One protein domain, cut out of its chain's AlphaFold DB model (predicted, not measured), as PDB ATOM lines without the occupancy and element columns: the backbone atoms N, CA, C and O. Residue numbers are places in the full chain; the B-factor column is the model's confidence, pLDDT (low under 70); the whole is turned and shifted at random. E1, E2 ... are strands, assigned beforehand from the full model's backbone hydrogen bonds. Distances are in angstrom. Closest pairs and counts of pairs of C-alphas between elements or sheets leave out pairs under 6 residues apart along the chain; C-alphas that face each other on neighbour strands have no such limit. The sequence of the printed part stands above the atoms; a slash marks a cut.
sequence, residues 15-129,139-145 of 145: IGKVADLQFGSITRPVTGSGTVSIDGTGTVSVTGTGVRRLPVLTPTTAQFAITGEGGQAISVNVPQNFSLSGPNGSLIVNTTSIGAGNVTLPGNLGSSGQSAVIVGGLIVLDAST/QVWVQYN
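Overview. This is residues 15 to 129 and 139 to 145 of the 145 residues of the protein "DUF4402 domain-containing protein" of Novosphingobium sp. ES2-1 (UniProt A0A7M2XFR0). This is a long, narrow rod of strands built along one very long strand, E11, with E6 and E3 one after the other along one side of it and E9 along the other. Over one end a small sheet, E10 E7 E12, is partly face to face with the large, strongly twisted sheet, a sandwich; toward the other end lie the hairpins E3 and E4, E8 and E9, and the small pair E2 and E5. The printed part has 122 residues, with strands E1 to E12 in that order, neighbours antiparallel, and no named helix: all strand. The large sheet of seven strands is branched. The whole is loose, with a radius of gyration of the C-alphas of 17.2 A, and spans 59 by 25 by 19 A.

Arrangement. Start at E1, residues 15 to 19, an edge strand antiparallel to E6, residues 62 to 69; N 16 and O 65 are 2.8 A apart. Next, E2, residues 25 to 27, pairs with E5, residues 52 to 54, where N 27 and O 52 are 2.8 A apart. E3, residues 33 to 38, and E4, residues 44 to 47, form a hairpin, with N 37 and O 45 at 2.9 A. E7, residues 73 to 77, is the inner strand between E10, residues 101 to 104, and E12, residues 141 to 144; look for N 74 and O 103 at 2.8 A, and N 75 and O 143 at 2.8 A. E8, residues 81 to 86, and E9, residues 89 to 98, form a hairpin, with N 84 and O 91 at 2.8 A; E9 runs on into E10 at 34 degrees. Then E11, residues 112 to 126, has staggered pairing: with E6, N 66 and O 115 at 2.8 A; with E9, N 120 and O 96 at 2.8 A; with E3, N 38 and O 121 at 2.8 A. In the sandwich the facing parts are 9.0 A apart, centre to centre.

Along the chain. Find C-alpha 15 at (-17.204, 14.685, 12.336), where E1 begins. E11 runs 46.6 A from C-alpha 112 at (-4.913, 9.621, 11.010) to C-alpha 126 at (-49.675, 14.609, -0.986). E9 is 29.3 A long, E6 23.6 A, E3 17.3 A and E8 16.3 A.

Size, cuts and confidence. The two farthest C-alphas, of Thr 31 and Gly 110, are 59.2 A apart. Residues 130 to 138 are not printed, and C-alphas 129 and 139 are 24.3 A apart across the cut. Of the links that are printed whole, none is long. The mean pLDDT of the printed part is 94.7, and no printed residue is under 70.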
ATOM      1  N   ILE A  15     -16.344  14.659  13.517       98.19
ATOM      2  CA  ILE A  15     -17.204  14.685  12.336       98.19
ATOM      3  C   ILE A  15     -17.399  16.134  11.887       98.19
ATOM      4  O   ILE A  15     -17.676  17.014  12.701       98.19
ATOM      5  N   GLY A  16     -17.233  16.385  10.592       97.94
ATOM      6  CA  GLY A  16     -17.384  17.700   9.979       97.94
ATOM      7  C   GLY A  16     -18.352  17.655   8.804       97.94
ATOM      8  O   GLY A  16     -18.310  16.730   7.995       97.94
ATOM      9  N   LYS A  17     -19.224  18.662   8.691       97.56
ATOM     10  CA  LYS A  17     -20.135  18.808   7.549       97.56
ATOM     11  C   LYS A  17     -19.358  19.201   6.288       97.56
ATOM     12  O   LYS A  17     -18.582  20.150   6.321       97.56
ATOM     13  N   VAL A  18     -19.633  18.516   5.180       97.88
ATOM     14  CA  VAL A  18     -19.084  18.800   3.841       97.88
ATOM     15  C   VAL A  18     -20.168  19.342   2.908       97.88
ATOM     16  O   VAL A  18     -19.933  20.323   2.209       97.88
ATOM     17  N   ALA A  19     -21.363  18.746   2.921       96.69
ATOM     18  CA  ALA A  19     -22.491  19.164   2.088       96.69
ATOM     19  C   ALA A  19     -23.833  18.949   2.802       96.69
ATOM     20  O   ALA A  19     -23.946  18.081   3.670       96.69
ATOM     21  N   ASP A  20     -24.844  19.730   2.421       96.56
ATOM     22  CA  ASP A  20     -26.219  19.611   2.915       96.56
ATOM     23  C   ASP A  20     -27.075  18.730   1.988       96.56
ATOM     24  O   ASP A  20     -26.877  18.709   0.772       96.56
ATOM     25  N   LEU A  21     -28.067  18.039   2.557       96.44
ATOM     26  CA  LEU A  21     -29.094  17.329   1.788       96.44
ATOM     27  C   LEU A  21     -30.081  18.357   1.232       96.44
ATOM     28  O   LEU A  21     -30.721  19.081   1.996       96.44
ATOM     29  N   GLN A  22     -30.233  18.405  -0.090       94.69
ATOM     30  CA  GLN A  22     -31.159  19.318  -0.751       94.69
ATOM     31  C   GLN A  22     -31.984  18.581  -1.796       94.69
ATOM     32  O   GLN A  22     -31.450  17.980  -2.719       94.69
ATOM     33  N   PHE A  23     -33.306  18.683  -1.676       93.12
ATOM     34  CA  PHE A  23     -34.256  18.104  -2.630       93.12
ATOM     35  C   PHE A  23     -34.513  18.991  -3.860       93.12
ATOM     36  O   PHE A  23     -35.004  18.515  -4.886       93.12
ATOM     37  N   GLY A  24     -34.151  20.273  -3.779       91.62
ATOM     38  CA  GLY A  24     -34.445  21.270  -4.805       91.62
ATOM     39  C   GLY A  24     -35.930  21.645  -4.853       91.62
ATOM     40  O   GLY A  24     -36.643  21.558  -3.855       91.62
ATOM     41  N   SER A  25     -36.398  22.096  -6.017       92.12
ATOM     42  CA  SER A  25     -37.796  22.496  -6.215       92.12
ATOM     43  C   SER A  25     -38.639  21.324  -6.715       92.12
ATOM     44  O   SER A  25     -38.299  20.690  -7.716       92.12
ATOM     45  N   ILE A  26     -39.754  21.054  -6.033       92.94
ATOM     46  CA  ILE A  26     -40.628  19.905  -6.296       92.94
ATOM     47  C   ILE A  26     -42.088  20.365  -6.346       92.94
ATOM     48  O   ILE A  26     -42.501  21.217  -5.561       92.94
ATOM     49  N   THR A  27     -42.879  19.799  -7.258       93.25
ATOM     50  CA  THR A  27     -44.338  19.958  -7.276       93.25
ATOM     51  C   THR A  27     -45.007  18.859  -6.463       93.25
ATOM     52  O   THR A  27     -44.583  17.705  -6.497       93.25
ATOM     53  N   ARG A  28     -46.085  19.199  -5.759       92.25
ATOM     54  CA  ARG A  28     -46.964  18.219  -5.108       92.25
ATOM     55  C   ARG A  28     -48.054  17.738  -6.081       92.25
ATOM     56  O   ARG A  28     -48.360  18.463  -7.033       92.25
ATOM     57  N   PRO A  29     -48.674  16.572  -5.846       93.75
ATOM     58  CA  PRO A  29     -49.780  16.111  -6.675       93.75
ATOM     59  C   PRO A  29     -51.069  16.904  -6.374       93.75
ATOM     60  O   PRO A  29     -51.222  17.468  -5.293       93.75
ATOM     61  N   VAL A  30     -52.020  16.941  -7.316       91.75
ATOM     62  CA  VAL A  30     -53.357  17.544  -7.087       91.75
ATOM     63  C   VAL A  30     -54.285  16.575  -6.340       91.75
ATOM     64  O   VAL A  30     -55.133  16.999  -5.563       91.75
ATOM     65  N   THR A  31     -54.097  15.271  -6.544       91.94
ATOM     66  CA  THR A  31     -54.816  14.178  -5.873       91.94
ATOM     67  C   THR A  31     -53.855  13.026  -5.597       91.94
ATOM     68  O   THR A  31     -52.967  12.775  -6.409       91.94
ATOM     69  N   GLY A  32     -54.070  12.279  -4.512       92.94
ATOM     70  CA  GLY A  32     -53.213  11.150  -4.139       92.94
ATOM     71  C   GLY A  32     -51.885  11.587  -3.518       92.94
ATOM     72  O   GLY A  32     -51.785  12.679  -2.952       92.94
ATOM     73  N   SER A  33     -50.880  10.718  -3.613       94.31
ATOM     74  CA  SER A  33     -49.541  10.935  -3.069       94.31
ATOM     75  C   SER A  33     -48.451  10.489  -4.043       94.31
ATOM     76  O   SER A  33     -48.687   9.739  -4.993       94.31
ATOM     77  N   GLY A  34     -47.240  10.976  -3.808       95.88
ATOM     78  CA  GLY A  34     -46.038  10.567  -4.514       95.88
ATOM     79  C   GLY A  34     -44.806  10.774  -3.650       95.88
ATOM     80  O   GLY A  34     -44.886  11.300  -2.537       95.88
ATOM     81  N   THR A  35     -43.657  10.344  -4.155       95.94
ATOM     82  CA  THR A  35     -42.397  10.434  -3.415       95.94
ATOM     83  C   THR A  35     -41.324  11.114  -4.233       95.94
ATOM     84  O   THR A  35     -41.304  11.029  -5.463       95.94
ATOM     85  N   VAL A  36     -40.405  11.762  -3.527       96.12
ATOM     86  CA  VAL A  36     -39.102  12.133  -4.070       96.12
ATOM     87  C   VAL A  36     -38.042  11.549  -3.162       96.12
ATOM     88  O   VAL A  36     -38.078  11.761  -1.949       96.12
ATOM     89  N   SER A  37     -37.102  10.815  -3.745       96.38
ATOM     90  CA  SER A  37     -35.951  10.288  -3.031       96.38
ATOM     91  C   SER A  37     -34.643  10.691  -3.692       96.38
ATOM     92  O   SER A  37     -34.561  10.840  -4.910       96.38
ATOM     93  N   ILE A  38     -33.626  10.856  -2.856       96.44
ATOM     94  CA  ILE A  38     -32.218  10.959  -3.221       96.44
ATOM     95  C   ILE A  38     -31.532   9.840  -2.455       96.44
ATOM     96  O   ILE A  38     -31.582   9.838  -1.227       96.44
ATOM     97  N   ASP A  39     -30.936   8.879  -3.147       93.12
ATOM     98  CA  ASP A  39     -30.194   7.818  -2.470       93.12
ATOM     99  C   ASP A  39     -28.782   8.274  -2.059       93.12
ATOM    100  O   ASP A  39     -28.346   9.391  -2.345       93.12
ATOM    101  N   GLY A  40     -28.034   7.399  -1.380       86.81
ATOM    102  CA  GLY A  40     -26.661   7.695  -0.959       86.81
ATOM    103  C   GLY A  40     -25.658   7.895  -2.107       86.81
ATOM    104  O   GLY A  40     -24.557   8.368  -1.853       86.81
ATOM    105  N   THR A  41     -26.017   7.572  -3.354       89.25
ATOM    106  CA  THR A  41     -25.194   7.829  -4.552       89.25
ATOM    107  C   THR A  41     -25.528   9.164  -5.223       89.25
ATOM    108  O   THR A  41     -24.830   9.584  -6.141       89.25
ATOM    109  N   GLY A  42     -26.578   9.849  -4.756       89.25
ATOM    110  CA  GLY A  42     -27.104  11.064  -5.375       89.25
ATOM    111  C   GLY A  42     -28.113  10.802  -6.493       89.25
ATOM    112  O   GLY A  42     -28.531  11.748  -7.162       89.25
ATOM    113  N   THR A  43     -28.540   9.553  -6.697       92.00
ATOM    114  CA  THR A  43     -29.563   9.229  -7.694       92.00
ATOM    115  C   THR A  43     -30.924   9.700  -7.205       92.00
ATOM    116  O   THR A  43     -31.353   9.390  -6.092       92.00
ATOM    117  N   VAL A  44     -31.618  10.448  -8.062       93.56
ATOM    118  CA  VAL A  44     -32.931  11.020  -7.764       93.56
ATOM    119  C   VAL A  44     -34.018  10.151  -8.380       93.56
ATOM    120  O   VAL A  44     -34.001   9.915  -9.586       93.56
ATOM    121  N   SER A  45     -34.994   9.734  -7.577       94.56
ATOM    122  CA  SER A  45     -36.191   9.025  -8.046       94.56
ATOM    123  C   SER A  45     -37.455   9.789  -7.664       94.56
ATOM    124  O   SER A  45     -37.551  10.353  -6.575       94.56
ATOM    125  N   VAL A  46     -38.433   9.811  -8.571       94.69
ATOM    126  CA  VAL A  46     -39.734  10.456  -8.359       94.69
ATOM    127  C   VAL A  46     -40.840   9.471  -8.702       94.69
ATOM    128  O   VAL A  46     -40.788   8.820  -9.745       94.69
ATOM    129  N   THR A  47     -41.847   9.378  -7.838       93.94
ATOM    130  CA  THR A  47     -43.032   8.538  -8.053       93.94
ATOM    131  C   THR A  47     -44.317   9.329  -7.817       93.94
ATOM    132  O   THR A  47     -44.302  10.387  -7.188       93.94
ATOM    133  N   GLY A  48     -45.441   8.795  -8.298       89.12
ATOM    134  CA  GLY A  48     -46.756   9.419  -8.163       89.12
ATOM    135  C   GLY A  48     -47.079  10.404  -9.289       89.12
ATOM    136  O   GLY A  48     -46.209  11.017  -9.910       89.12
ATOM    137  N   THR A  49     -48.365  10.545  -9.588       87.50
ATOM    138  CA  THR A  49     -48.862  11.447 -10.629       87.50
ATOM    139  C   THR A  49     -48.849  12.893 -10.141       87.50
ATOM    140  O   THR A  49     -49.436  13.225  -9.121       87.50
ATOM    141  N   GLY A  50     -48.193  13.790 -10.883       82.88
ATOM    142  CA  GLY A  50     -48.150  15.222 -10.552       82.88
ATOM    143  C   GLY A  50     -47.030  15.634  -9.591       82.88
ATOM    144  O   GLY A  50     -46.782  16.832  -9.441       82.88
ATOM    145  N   VAL A  51     -46.287  14.678  -9.027       89.00
ATOM    146  CA  VAL A  51     -45.003  14.969  -8.380       89.00
ATOM    147  C   VAL A  51     -43.925  15.075  -9.447       89.00
ATOM    148  O   VAL A  51     -43.727  14.164 -10.251       89.00
ATOM    149  N   ARG A  52     -43.242  16.215  -9.497       87.56
ATOM    150  CA  ARG A  52     -42.154  16.470 -10.444       87.56
ATOM    151  C   ARG A  52     -41.057  17.251  -9.762       87.56
ATOM    152  O   ARG A  52     -41.326  18.180  -9.007       87.56
ATOM    153  N   ARG A  53     -39.817  16.926 -10.102       86.25
ATOM    154  CA  ARG A  53     -38.676  17.777  -9.792       86.25
ATOM    155  C   ARG A  53     -38.517  18.833 -10.885       86.25
ATOM    156  O   ARG A  53     -38.579  18.512 -12.071       86.25
ATOM    157  N   LEU A  54     -38.272  20.074 -10.484       84.19
ATOM    158  CA  LEU A  54     -37.922  21.166 -11.383       84.19
ATOM    159  C   LEU A  54     -36.390  21.311 -11.467       84.19
ATOM    160  O   LEU A  54     -35.698  21.153 -10.459       84.19
ATOM    161  N   PRO A  55     -35.832  21.643 -12.643       74.31
ATOM    162  CA  PRO A  55     -34.384  21.682 -12.860       74.31
ATOM    163  C   PRO A  55     -33.667  22.884 -12.212       74.31
ATOM    164  O   PRO A  55     -32.459  23.004 -12.358       74.31
ATOM    165  N   VAL A  56     -34.381  23.760 -11.498       70.19
ATOM    166  CA  VAL A  56     -33.861  25.040 -10.974       70.19
ATOM    167  C   VAL A  56     -32.799  24.856  -9.881       70.19
ATOM    168  O   VAL A  56     -31.907  25.688  -9.752       70.19
ATOM    169  N   LEU A  57     -32.860  23.762  -9.117       76.44
ATOM    170  CA  LEU A  57     -31.864  23.424  -8.097       76.44
ATOM    171  C   LEU A  57     -31.434  21.966  -8.248       76.44
ATOM    172  O   LEU A  57     -32.272  21.057  -8.326       76.44
ATOM    173  N   THR A  58     -30.122  21.745  -8.316       80.12
ATOM    174  CA  THR A  58     -29.525  20.407  -8.361       80.12
ATOM    175  C   THR A  58     -29.646  19.761  -6.983       80.12
ATOM    176  O   THR A  58     -29.231  20.382  -6.009       80.12
ATOM    177  N   PRO A  59     -30.212  18.550  -6.860       87.69
ATOM    178  CA  PRO A  59     -30.317  17.875  -5.588       87.69
ATOM    179  C   PRO A  59     -28.942  17.394  -5.159       87.69
ATOM    180  O   PRO A  59     -28.138  16.967  -5.989       87.69
ATOM    181  N   THR A  60     -28.690  17.451  -3.863       94.56
ATOM    182  CA  THR A  60     -27.420  17.050  -3.260       94.56
ATOM    183  C   THR A  60     -27.689  16.105  -2.109       94.56
ATOM    184  O   THR A  60     -28.707  16.226  -1.431       94.56
ATOM    185  N   THR A  61     -26.774  15.173  -1.867       97.00
ATOM    186  CA  THR A  61     -26.749  14.387  -0.632       97.00
ATOM    187  C   THR A  61     -26.080  15.181   0.484       97.00
ATOM    188  O   THR A  61     -25.186  15.992   0.226       97.00
ATOM    189  N   ALA A  62     -26.470  14.927   1.735       97.81
ATOM    190  CA  ALA A  62     -25.672  15.392   2.860       97.81
ATOM    191  C   ALA A  62     -24.394  14.555   2.947       97.81
ATOM    192  O   ALA A  62     -24.430  13.336   2.778       97.81
ATOM    193  N   GLN A  63     -23.266  15.201   3.223       98.12
ATOM    194  CA  GLN A  63     -21.969  14.539   3.330       98.12
ATOM    195  C   GLN A  63     -21.256  15.020   4.582       98.12
ATOM    196  O   GLN A  63     -21.199  16.225   4.845       98.12
ATOM    197  N   PHE A  64     -20.683  14.079   5.325       98.50
ATOM    198  CA  PHE A  64     -19.893  14.364   6.510       98.50
ATOM    199  C   PHE A  64     -18.562  13.621   6.445       98.50
ATOM    200  O   PHE A  64     -18.527  12.416   6.188       98.50
ATOM    201  N   ALA A  65     -17.474  14.344   6.695       98.44
ATOM    202  CA  ALA A  65     -16.136  13.788   6.809       98.44
ATOM    203  C   ALA A  65     -15.875  13.396   8.263       98.44
ATOM    204  O   ALA A  65     -16.155  14.170   9.179       98.44
ATOM    205  N   ILE A  66     -15.329  12.204   8.468       98.62
ATOM    206  CA  ILE A  66     -14.986  11.668   9.780       98.62
ATOM    207  C   ILE A  66     -13.476  11.487   9.835       98.62
ATOM    208  O   ILE A  66     -12.880  10.900   8.930       98.62
ATOM    209  N   THR A  67     -12.857  11.961  10.912       98.38
ATOM    210  CA  THR A  67     -11.429  11.735  11.163       98.38
ATOM    211  C   THR A  67     -11.210  11.230  12.578       98.38
ATOM    212  O   THR A  67     -11.963  11.567  13.489       98.38
ATOM    213  N   GLY A  68     -10.181  10.411  12.762       98.25
ATOM    214  CA  GLY A  68      -9.801   9.887  14.066       98.25
ATOM    215  C   GLY A  68      -8.484   9.128  13.999       98.25
ATOM    216  O   GLY A  68      -7.679   9.313  13.080       98.25
ATOM    217  N   GLU A  69      -8.260   8.277  14.987       98.50
ATOM    218  CA  GLU A  69      -7.105   7.394  15.048       98.50
ATOM    219  C   GLU A  69      -7.279   6.203  14.096       98.50
ATOM    220  O   GLU A  69      -8.311   5.531  14.105       98.50
ATOM    221  N   GLY A  70      -6.262   5.931  13.275       98.31
ATOM    222  CA  GLY A  70      -6.265   4.805  12.347       98.31
ATOM    223  C   GLY A  70      -6.357   3.457  13.063       98.31
ATOM    224  O   GLY A  70      -5.793   3.257  14.140       98.31
ATOM    225  N   GLY A  71      -7.086   2.520  12.462       97.50
ATOM    226  CA  GLY A  71      -7.298   1.173  12.988       97.50
ATOM    227  C   GLY A  71      -8.324   1.082  14.122       97.50
ATOM    228  O   GLY A  71      -8.637  -0.026  14.552       97.50
ATOM    229  N   GLN A  72      -8.871   2.206  14.601       98.12
ATOM    230  CA  GLN A  72      -9.907   2.203  15.634       98.12
ATOM    231  C   GLN A  72     -11.297   1.974  15.041       98.12
ATOM    232  O   GLN A  72     -11.633   2.485  13.968       98.12
ATOM    233  N   ALA A  73     -12.121   1.230  15.775       98.00
ATOM    234  CA  ALA A  73     -13.524   1.041  15.447       98.00
ATOM    235  C   ALA A  73     -14.365   2.196  16.011       98.00
ATOM    236  O   ALA A  73     -14.207   2.601  17.163       98.00
ATOM    237  N   ILE A  74     -15.275   2.706  15.191       98.44
ATOM    238  CA  ILE A  74     -16.213   3.774  15.525       98.44
ATOM    239  C   ILE A  74     -17.652   3.325  15.250       98.44
ATOM    240  O   ILE A  74     -17.896   2.386  14.484       98.44
ATOM    241  N   SER A  75     -18.600   4.024  15.862       98.38
ATOM    242  CA  SER A  75     -20.026   3.974  15.550       98.38
ATOM    243  C   SER A  75     -20.451   5.300  14.936       98.38
ATOM    244  O   SER A  75     -20.264   6.352  15.546       98.38
ATOM    245  N   VAL A  76     -21.042   5.245  13.743       98.38
ATOM    246  CA  VAL A  76     -21.601   6.396  13.026       98.38
ATOM    247  C   VAL A  76     -23.122   6.297  13.053       98.38
ATOM    248  O   VAL A  76     -23.704   5.396  12.446       98.38
ATOM    249  N   ASN A  77     -23.776   7.219  13.756       98.19
ATOM    250  CA  ASN A  77     -25.227   7.242  13.896       98.19
ATOM    251  C   ASN A  77     -25.850   8.280  12.957       98.19
ATOM    252  O   ASN A  77     -25.594   9.479  13.087       98.19
ATOM    253  N   VAL A  78     -26.688   7.797  12.039       98.06
ATOM    254  CA  VAL A  78     -27.590   8.616  11.224       98.06
ATOM    255  C   VAL A  78     -29.018   8.337  11.706       98.06
ATOM    256  O   VAL A  78     -29.409   7.165  11.757       98.06
ATOM    257  N   PRO A  79     -29.805   9.362  12.072       97.62
ATOM    258  CA  PRO A  79     -31.175   9.162  12.524       97.62
ATOM    259  C   PRO A  79     -32.020   8.624  11.371       97.62
ATOM    260  O   PRO A  79     -31.964   9.183  10.284       97.62
ATOM    261  N   GLN A  80     -32.833   7.588  11.609       97.12
ATOM    262  CA  GLN A  80     -33.661   6.952  10.567       97.12
ATOM    263  C   GLN A  80     -34.592   7.934   9.847       97.12
ATOM    264  O   GLN A  80     -34.944   7.736   8.683       97.12
ATOM    265  N   ASN A  81     -35.021   8.976  10.554       97.44
ATOM    266  CA  ASN A  81     -35.789  10.066   9.998       97.44
ATOM    267  C   ASN A  81     -35.553  11.361  10.778       97.44
ATOM    268  O   ASN A  81     -35.063  11.351  11.907       97.44
ATOM    269  N   PHE A  82     -35.907  12.480  10.154       97.62
ATOM    270  CA  PHE A  82     -35.952  13.793  10.792       97.62
ATOM    271  C   PHE A  82     -37.063  14.645  10.171       97.62
ATOM    272  O   PHE A  82     -37.542  14.357   9.069       97.62
ATOM    273  N   SER A  83     -37.497  15.683  10.883       97.12
ATOM    274  CA  SER A  83     -38.556  16.579  10.424       97.12
ATOM    275  C   SER A  83     -37.996  17.840   9.765       97.12
ATOM    276  O   SER A  83     -37.015  18.437  10.210       97.12
ATOM    277  N   LEU A  84     -38.663  18.264   8.697       97.44
ATOM    278  CA  LEU A  84     -38.561  19.599   8.135       97.44
ATOM    279  C   LEU A  84     -39.799  20.383   8.557       97.44
ATOM    280  O   LEU A  84     -40.917  19.901   8.388       97.44
ATOM    281  N   SER A  85     -39.620  21.595   9.059       97.38
ATOM    282  CA  SER A  85     -40.712  22.528   9.333       97.38
ATOM    283  C   SER A  85     -40.958  23.405   8.113       97.38
ATOM    284  O   SER A  85     -40.008  23.873   7.486       97.38
ATOM    285  N   GLY A  86     -42.223  23.644   7.786       94.75
ATOM    286  CA  GLY A  86     -42.618  24.528   6.695       94.75
ATOM    287  C   GLY A  86     -43.991  25.148   6.941       94.75
ATOM    288  O   GLY A  86     -44.506  25.102   8.063       94.75
ATOM    289  N   PRO A  87     -44.604  25.753   5.913       92.06
ATOM    290  CA  PRO A  87     -45.924  26.349   6.051       92.06
ATOM    291  C   PRO A  87     -46.955  25.305   6.482       92.06
ATOM    292  O   PRO A  87     -47.053  24.239   5.882       92.06
ATOM    293  N   ASN A  88     -47.742  25.633   7.507       84.38
ATOM    294  CA  ASN A  88     -48.871  24.831   7.990       84.38
ATOM    295  C   ASN A  88     -48.554  23.355   8.323       84.38
ATOM    296  O   ASN A  88     -49.470  22.535   8.320       84.38
ATOM    297  N   GLY A  89     -47.300  22.992   8.625       90.00
ATOM    298  CA  GLY A  89     -46.973  21.623   9.030       90.00
ATOM    299  C   GLY A  89     -45.496  21.249   8.946       90.00
ATOM    300  O   GLY A  89     -44.603  22.098   8.903       90.00
ATOM    301  N   SER A  90     -45.249  19.942   8.933       94.56
ATOM    302  CA  SER A  90     -43.922  19.354   8.796       94.56
ATOM    303  C   SER A  90     -43.901  18.253   7.738       94.56
ATOM    304  O   SER A  90     -44.917  17.626   7.449       94.56
ATOM    305  N   LEU A  91     -42.722  18.020   7.163       95.62
ATOM    306  CA  LEU A  91     -42.432  16.863   6.321       95.62
ATOM    307  C   LEU A  91     -41.441  15.960   7.041       95.62
ATOM    308  O   LEU A  91     -40.467  16.442   7.615       95.62
ATOM    309  N   ILE A  92     -41.667  14.652   6.986       97.44
ATOM    310  CA  ILE A  92     -40.706  13.669   7.481       97.44
ATOM    311  C   ILE A  92     -39.805  13.244   6.328       97.44
ATOM    312  O   ILE A  92     -40.282  12.830   5.270       97.44
ATOM    313  N   VAL A  93     -38.498  13.334   6.552       98.12
ATOM    314  CA  VAL A  93     -37.477  12.791   5.661       98.12
ATOM    315  C   VAL A  93     -37.046  11.449   6.227       98.12
ATOM    316  O   VAL A  93     -36.479  11.400   7.314       98.12
ATOM    317  N   ASN A  94     -37.288  10.365   5.492       98.06
ATOM    318  CA  ASN A  94     -36.738   9.050   5.817       98.06
ATOM    319  C   ASN A  94     -35.333   8.956   5.233       98.06
ATOM    320  O   ASN A  94     -35.168   9.092   4.022       98.06
ATOM    321  N   THR A  95     -34.320   8.761   6.067       97.38
ATOM    322  CA  THR A  95     -32.924   8.792   5.624       97.38
ATOM    323  C   THR A  95     -32.491   7.463   5.024       97.38
ATOM    324  O   THR A  95     -32.884   6.397   5.490       97.38
ATOM    325  N   THR A  96     -31.576   7.535   4.066       96.00
ATOM    326  CA  THR A  96     -30.759   6.398   3.626       96.00
ATOM    327  C   THR A  96     -29.302   6.803   3.727       96.00
ATOM    328  O   THR A  96     -28.986   7.941   3.394       96.00
ATOM    329  N   SER A  97     -28.401   5.913   4.135       96.50
ATOM    330  CA  SER A  97     -26.999   6.291   4.342       96.50
ATOM    331  C   SER A  97     -26.005   5.266   3.816       96.50
ATOM    332  O   SER A  97     -26.237   4.065   3.925       96.50
ATOM    333  N   ILE A  98     -24.864   5.754   3.335       96.81
ATOM    334  CA  ILE A  98     -23.662   4.968   3.032       96.81
ATOM    335  C   ILE A  98     -22.585   5.375   4.039       96.81
ATOM    336  O   ILE A  98     -22.375   6.566   4.251       96.81
ATOM    337  N   GLY A  99     -21.911   4.401   4.661       95.31
ATOM    338  CA  GLY A  99     -20.856   4.661   5.653       95.31
ATOM    339  C   GLY A  99     -21.350   4.911   7.086       95.31
ATOM    340  O   GLY A  99     -20.582   5.384   7.918       95.31
ATOM    341  N   ALA A 100     -22.619   4.605   7.385       96.94
ATOM    342  CA  ALA A 100     -23.152   4.586   8.750       96.94
ATOM    343  C   ALA A 100     -22.961   3.210   9.424       96.94
ATOM    344  O   ALA A 100     -22.662   2.222   8.755       96.94
ATOM    345  N   GLY A 101     -23.186   3.132  10.739       97.19
ATOM    346  CA  GLY A 101     -23.023   1.910  11.530       97.19
ATOM    347  C   GLY A 101     -21.602   1.737  12.072       97.19
ATOM    348  O   GLY A 101     -20.925   2.722  12.371       97.19
ATOM    349  N   ASN A 102     -21.161   0.488  12.238       97.81
ATOM    350  CA  ASN A 102     -19.808   0.188  12.703       97.81
ATOM    351  C   ASN A 102     -18.808   0.337  11.553       97.81
ATOM    352  O   ASN A 102     -18.914  -0.343  10.533       97.81
ATOM    353  N   VAL A 103     -17.823   1.210  11.741       97.50
ATOM    354  CA  VAL A 103     -16.782   1.496  10.751       97.50
ATOM    355  C   VAL A 103     -15.425   1.367  11.425       97.50
ATOM    356  O   VAL A 103     -15.238   1.863  12.531       97.50
ATOM    357  N   THR A 104     -14.462   0.733  10.764       97.94
ATOM    358  CA  THR A 104     -13.058   0.786  11.187       97.94
ATOM    359  C   THR A 104     -12.365   1.873  10.390       97.94
ATOM    360  O   THR A 104     -12.377   1.843   9.158       97.94
ATOM    361  N   LEU A 105     -11.772   2.844  11.081       98.12
ATOM    362  CA  LEU A 105     -10.997   3.882  10.418       98.12
ATOM    363  C   LEU A 105      -9.758   3.258   9.757       98.12
ATOM    364  O   LEU A 105      -9.050   2.484  10.405       98.12
ATOM    365  N   PRO A 106      -9.463   3.574   8.484       97.88
ATOM    366  CA  PRO A 106      -8.298   3.027   7.801       97.88
ATOM    367  C   PRO A 106      -6.998   3.520   8.446       97.88
ATOM    368  O   PRO A 106      -6.960   4.571   9.087       97.88
ATOM    369  N   GLY A 107      -5.915   2.775   8.237       96.94
ATOM    370  CA  GLY A 107      -4.602   3.077   8.803       96.94
ATOM    371  C   GLY A 107      -4.314   2.304  10.088       96.94
ATOM    372  O   GLY A 107      -5.003   1.347  10.428       96.94
ATOM    373  N   ASN A 108      -3.257   2.720  10.779       97.06
ATOM    374  CA  ASN A 108      -2.745   2.075  11.987       97.06
ATOM    375  C   ASN A 108      -2.692   3.061  13.159       97.06
ATOM    376  O   ASN A 108      -2.743   4.281  12.961       97.06
ATOM    377  N   LEU A 109      -2.481   2.532  14.363       96.62
ATOM    378  CA  LEU A 109      -2.131   3.343  15.524       96.62
ATOM    379  C   LEU A 109      -0.922   4.242  15.206       96.62
ATOM    380  O   LEU A 109       0.066   3.804  14.618       96.62
ATOM    381  N   GLY A 110      -1.013   5.510  15.587       95.69
ATOM    382  CA  GLY A 110      -0.064   6.565  15.259       95.69
ATOM    383  C   GLY A 110      -0.419   7.352  13.994       95.69
ATOM    384  O   GLY A 110       0.141   8.432  13.800       95.69
ATOM    385  N   SER A 111      -1.387   6.912  13.182       97.25
ATOM    386  CA  SER A 111      -1.804   7.585  11.939       97.25
ATOM    387  C   SER A 111      -3.233   8.139  12.003       97.25
ATOM    388  O   SER A 111      -4.053   7.693  12.802       97.25
ATOM    389  N   SER A 112      -3.538   9.137  11.165       97.38
ATOM    390  CA  SER A 112      -4.913   9.621  11.010       97.38
ATOM    391  C   SER A 112      -5.682   8.692  10.078       97.38
ATOM    392  O   SER A 112      -5.280   8.498   8.932       97.38
ATOM    393  N   GLY A 113      -6.792   8.152  10.571       98.19
ATOM    394  CA  GLY A 113      -7.774   7.457   9.755       98.19
ATOM    395  C   GLY A 113      -8.890   8.400   9.321       98.19
ATOM    396  O   GLY A 113      -9.299   9.284  10.079       98.19
ATOM    397  N   GLN A 114      -9.376   8.212   8.096       97.94
ATOM    398  CA  GLN A 114     -10.426   9.031   7.495       97.94
ATOM    399  C   GLN A 114     -11.540   8.151   6.940       97.94
ATOM    400  O   GLN A 114     -11.282   7.122   6.319       97.94
ATOM    401  N   SER A 115     -12.778   8.570   7.155       98.12
ATOM    402  CA  SER A 115     -13.967   7.960   6.568       98.12
ATOM    403  C   SER A 115     -14.975   9.052   6.212       98.12
ATOM    404  O   SER A 115     -14.774  10.229   6.519       98.12
ATOM    405  N   ALA A 116     -16.066   8.675   5.563       97.88
ATOM    406  CA  ALA A 116     -17.162   9.575   5.261       97.88
ATOM    407  C   ALA A 116     -18.500   8.860   5.426       97.88
ATOM    408  O   ALA A 116     -18.605   7.651   5.215       97.88
ATOM    409  N   VAL A 117     -19.526   9.637   5.759       98.25
ATOM    410  CA  VAL A 117     -20.916   9.195   5.712       98.25
ATOM    411  C   VAL A 117     -21.699  10.102   4.775       98.25
ATOM    412  O   VAL A 117     -21.633  11.330   4.864       98.25
ATOM    413  N   ILE A 118     -22.420   9.473   3.851       98.38
ATOM    414  CA  ILE A 118     -23.288  10.140   2.883       98.38
ATOM    415  C   ILE A 118     -24.723   9.813   3.261       98.38
ATOM    416  O   ILE A 118     -25.057   8.644   3.448       98.38
ATOM    417  N   VAL A 119     -25.567  10.835   3.369       98.25
ATOM    418  CA  VAL A 119     -26.972  10.704   3.758       98.25
ATOM    419  C   VAL A 119     -27.861  11.244   2.641       98.25
ATOM    420  O   VAL A 119     -27.833  12.427   2.300       98.25
ATOM    421  N   GLY A 120     -28.644  10.340   2.064       98.00
ATOM    422  CA  GLY A 120     -29.786  10.624   1.208       98.00
ATOM    423  C   GLY A 120     -31.086  10.685   2.012       98.00
ATOM    424  O   GLY A 120     -31.100  10.509   3.234       98.00
ATOM    425  N   GLY A 121     -32.202  10.898   1.328       97.44
ATOM    426  CA  GLY A 121     -33.502  10.947   1.979       97.44
ATOM    427  C   GLY A 121     -34.668  10.716   1.034       97.44
ATOM    428  O   GLY A 121     -34.557  10.902  -0.175       97.44
ATOM    429  N   LEU A 122     -35.806  10.347   1.610       97.31
ATOM    430  CA  LEU A 122     -37.085  10.182   0.939       97.31
ATOM    431  C   LEU A 122     -38.139  11.029   1.643       97.31
ATOM    432  O   LEU A 122     -38.333  10.904   2.854       97.31
ATOM    433  N   ILE A 123     -38.849  11.838   0.862       96.94
ATOM    434  CA  ILE A 123     -40.035  12.575   1.298       96.94
ATOM    435  C   ILE A 123     -41.271  12.058   0.570       96.94
ATOM    436  O   ILE A 123     -41.215  11.689  -0.607       96.94
ATOM    437  N   VAL A 124     -42.391  12.052   1.284       95.94
ATOM    438  CA  VAL A 124     -43.720  11.783   0.730       95.94
ATOM    439  C   VAL A 124     -44.450  13.114   0.614       95.94
ATOM    440  O   VAL A 124     -44.428  13.914   1.546       95.94
ATOM    441  N   LEU A 125     -45.071  13.351  -0.538       95.31
ATOM    442  CA  LEU A 125     -45.867  14.539  -0.821       95.31
ATOM    443  C   LEU A 125     -47.277  14.105  -1.193       95.31
ATOM    444  O   LEU A 125     -47.464  13.192  -1.998       95.31
ATOM    445  N   ASP A 126     -48.267  14.794  -0.651       94.25
ATOM    446  CA  ASP A 126     -49.675  14.609  -0.986       94.25
ATOM    447  C   ASP A 126     -50.329  15.941  -1.372       94.25
ATOM    448  O   ASP A 126     -49.707  17.007  -1.344       94.25
ATOM    449  N   ALA A 127     -51.604  15.883  -1.756       93.31
ATOM    450  CA  ALA A 127     -52.364  17.066  -2.150       93.31
ATOM    451  C   ALA A 127     -52.496  18.126  -1.035       93.31
ATOM    452  O   ALA A 127     -52.684  19.308  -1.340       93.31
ATOM    453  N   SER A 128     -52.380  17.719   0.235       92.56
ATOM    454  CA  SER A 128     -52.487  18.587   1.413       92.56
ATOM    455  C   SER A 128     -51.164  19.246   1.805       92.56
ATOM    456  O   SER A 128     -51.169  20.256   2.509       92.56
ATOM    457  N   THR A 129     -50.033  18.729   1.314       94.38
ATOM    458  CA  THR A 129     -48.705  19.277   1.601       94.38
ATOM    459  C   THR A 129     -48.643  20.742   1.178       94.38
ATOM    460  O   THR A 129     -48.772  21.056  -0.003       94.38
ATOM    461  N   GLN A 139     -28.834  15.783  12.294       96.94
ATOM    462  CA  GLN A 139     -27.744  15.593  13.254       96.94
ATOM    463  C   GLN A 139     -27.154  14.192  13.104       96.94
ATOM    464  O   GLN A 139     -27.861  13.205  13.280       96.94
ATOM    465  N   VAL A 140     -25.865  14.121  12.781       97.56
ATOM    466  CA  VAL A 140     -25.095  12.875  12.679       97.56
ATOM    467  C   VAL A 140     -24.049  12.877  13.781       97.56
ATOM    468  O   VAL A 140     -23.374  13.886  13.990       97.56
ATOM    469  N   TRP A 141     -23.901  11.749  14.470       96.56
ATOM    470  CA  TRP A 141     -22.973  11.619  15.591       96.56
ATOM    471  C   TRP A 141     -21.985  10.487  15.344       96.56
ATOM    472  O   TRP A 141     -22.309   9.491  14.696       96.56
ATOM    473  N   VAL A 142     -20.780  10.645  15.882       98.12
ATOM    474  CA  VAL A 142     -19.727   9.636  15.826       98.12
ATOM    475  C   VAL A 142     -19.112   9.451  17.205       98.12
ATOM    476  O   VAL A 142     -18.937  10.417  17.946       98.12
ATOM    477  N   GLN A 143     -18.772   8.212  17.536       97.75
ATOM    478  CA  GLN A 143     -18.058   7.861  18.760       97.75
ATOM    479  C   GLN A 143     -17.137   6.666  18.516       97.75
ATOM    480  O   GLN A 143     -17.396   5.871  17.613       97.75
ATOM    481  N   TYR A 144     -16.081   6.527  19.316       96.81
ATOM    482  CA  TYR A 144     -15.340   5.267  19.389       96.81
ATOM    483  C   TYR A 144     -16.204   4.172  20.029       96.81
ATOM    484  O   TYR A 144     -17.101   4.483  20.818       96.81
ATOM    485  N   ASN A 145     -15.947   2.918  19.649       92.94
ATOM    486  CA  ASN A 145     -16.584   1.738  20.246       92.94
ATOM    487  C   ASN A 145     -15.889   1.300  21.534       92.94
ATOM    488  O   ASN A 145     -14.652   1.468  21.619       92.94
TER     489      ASN A 145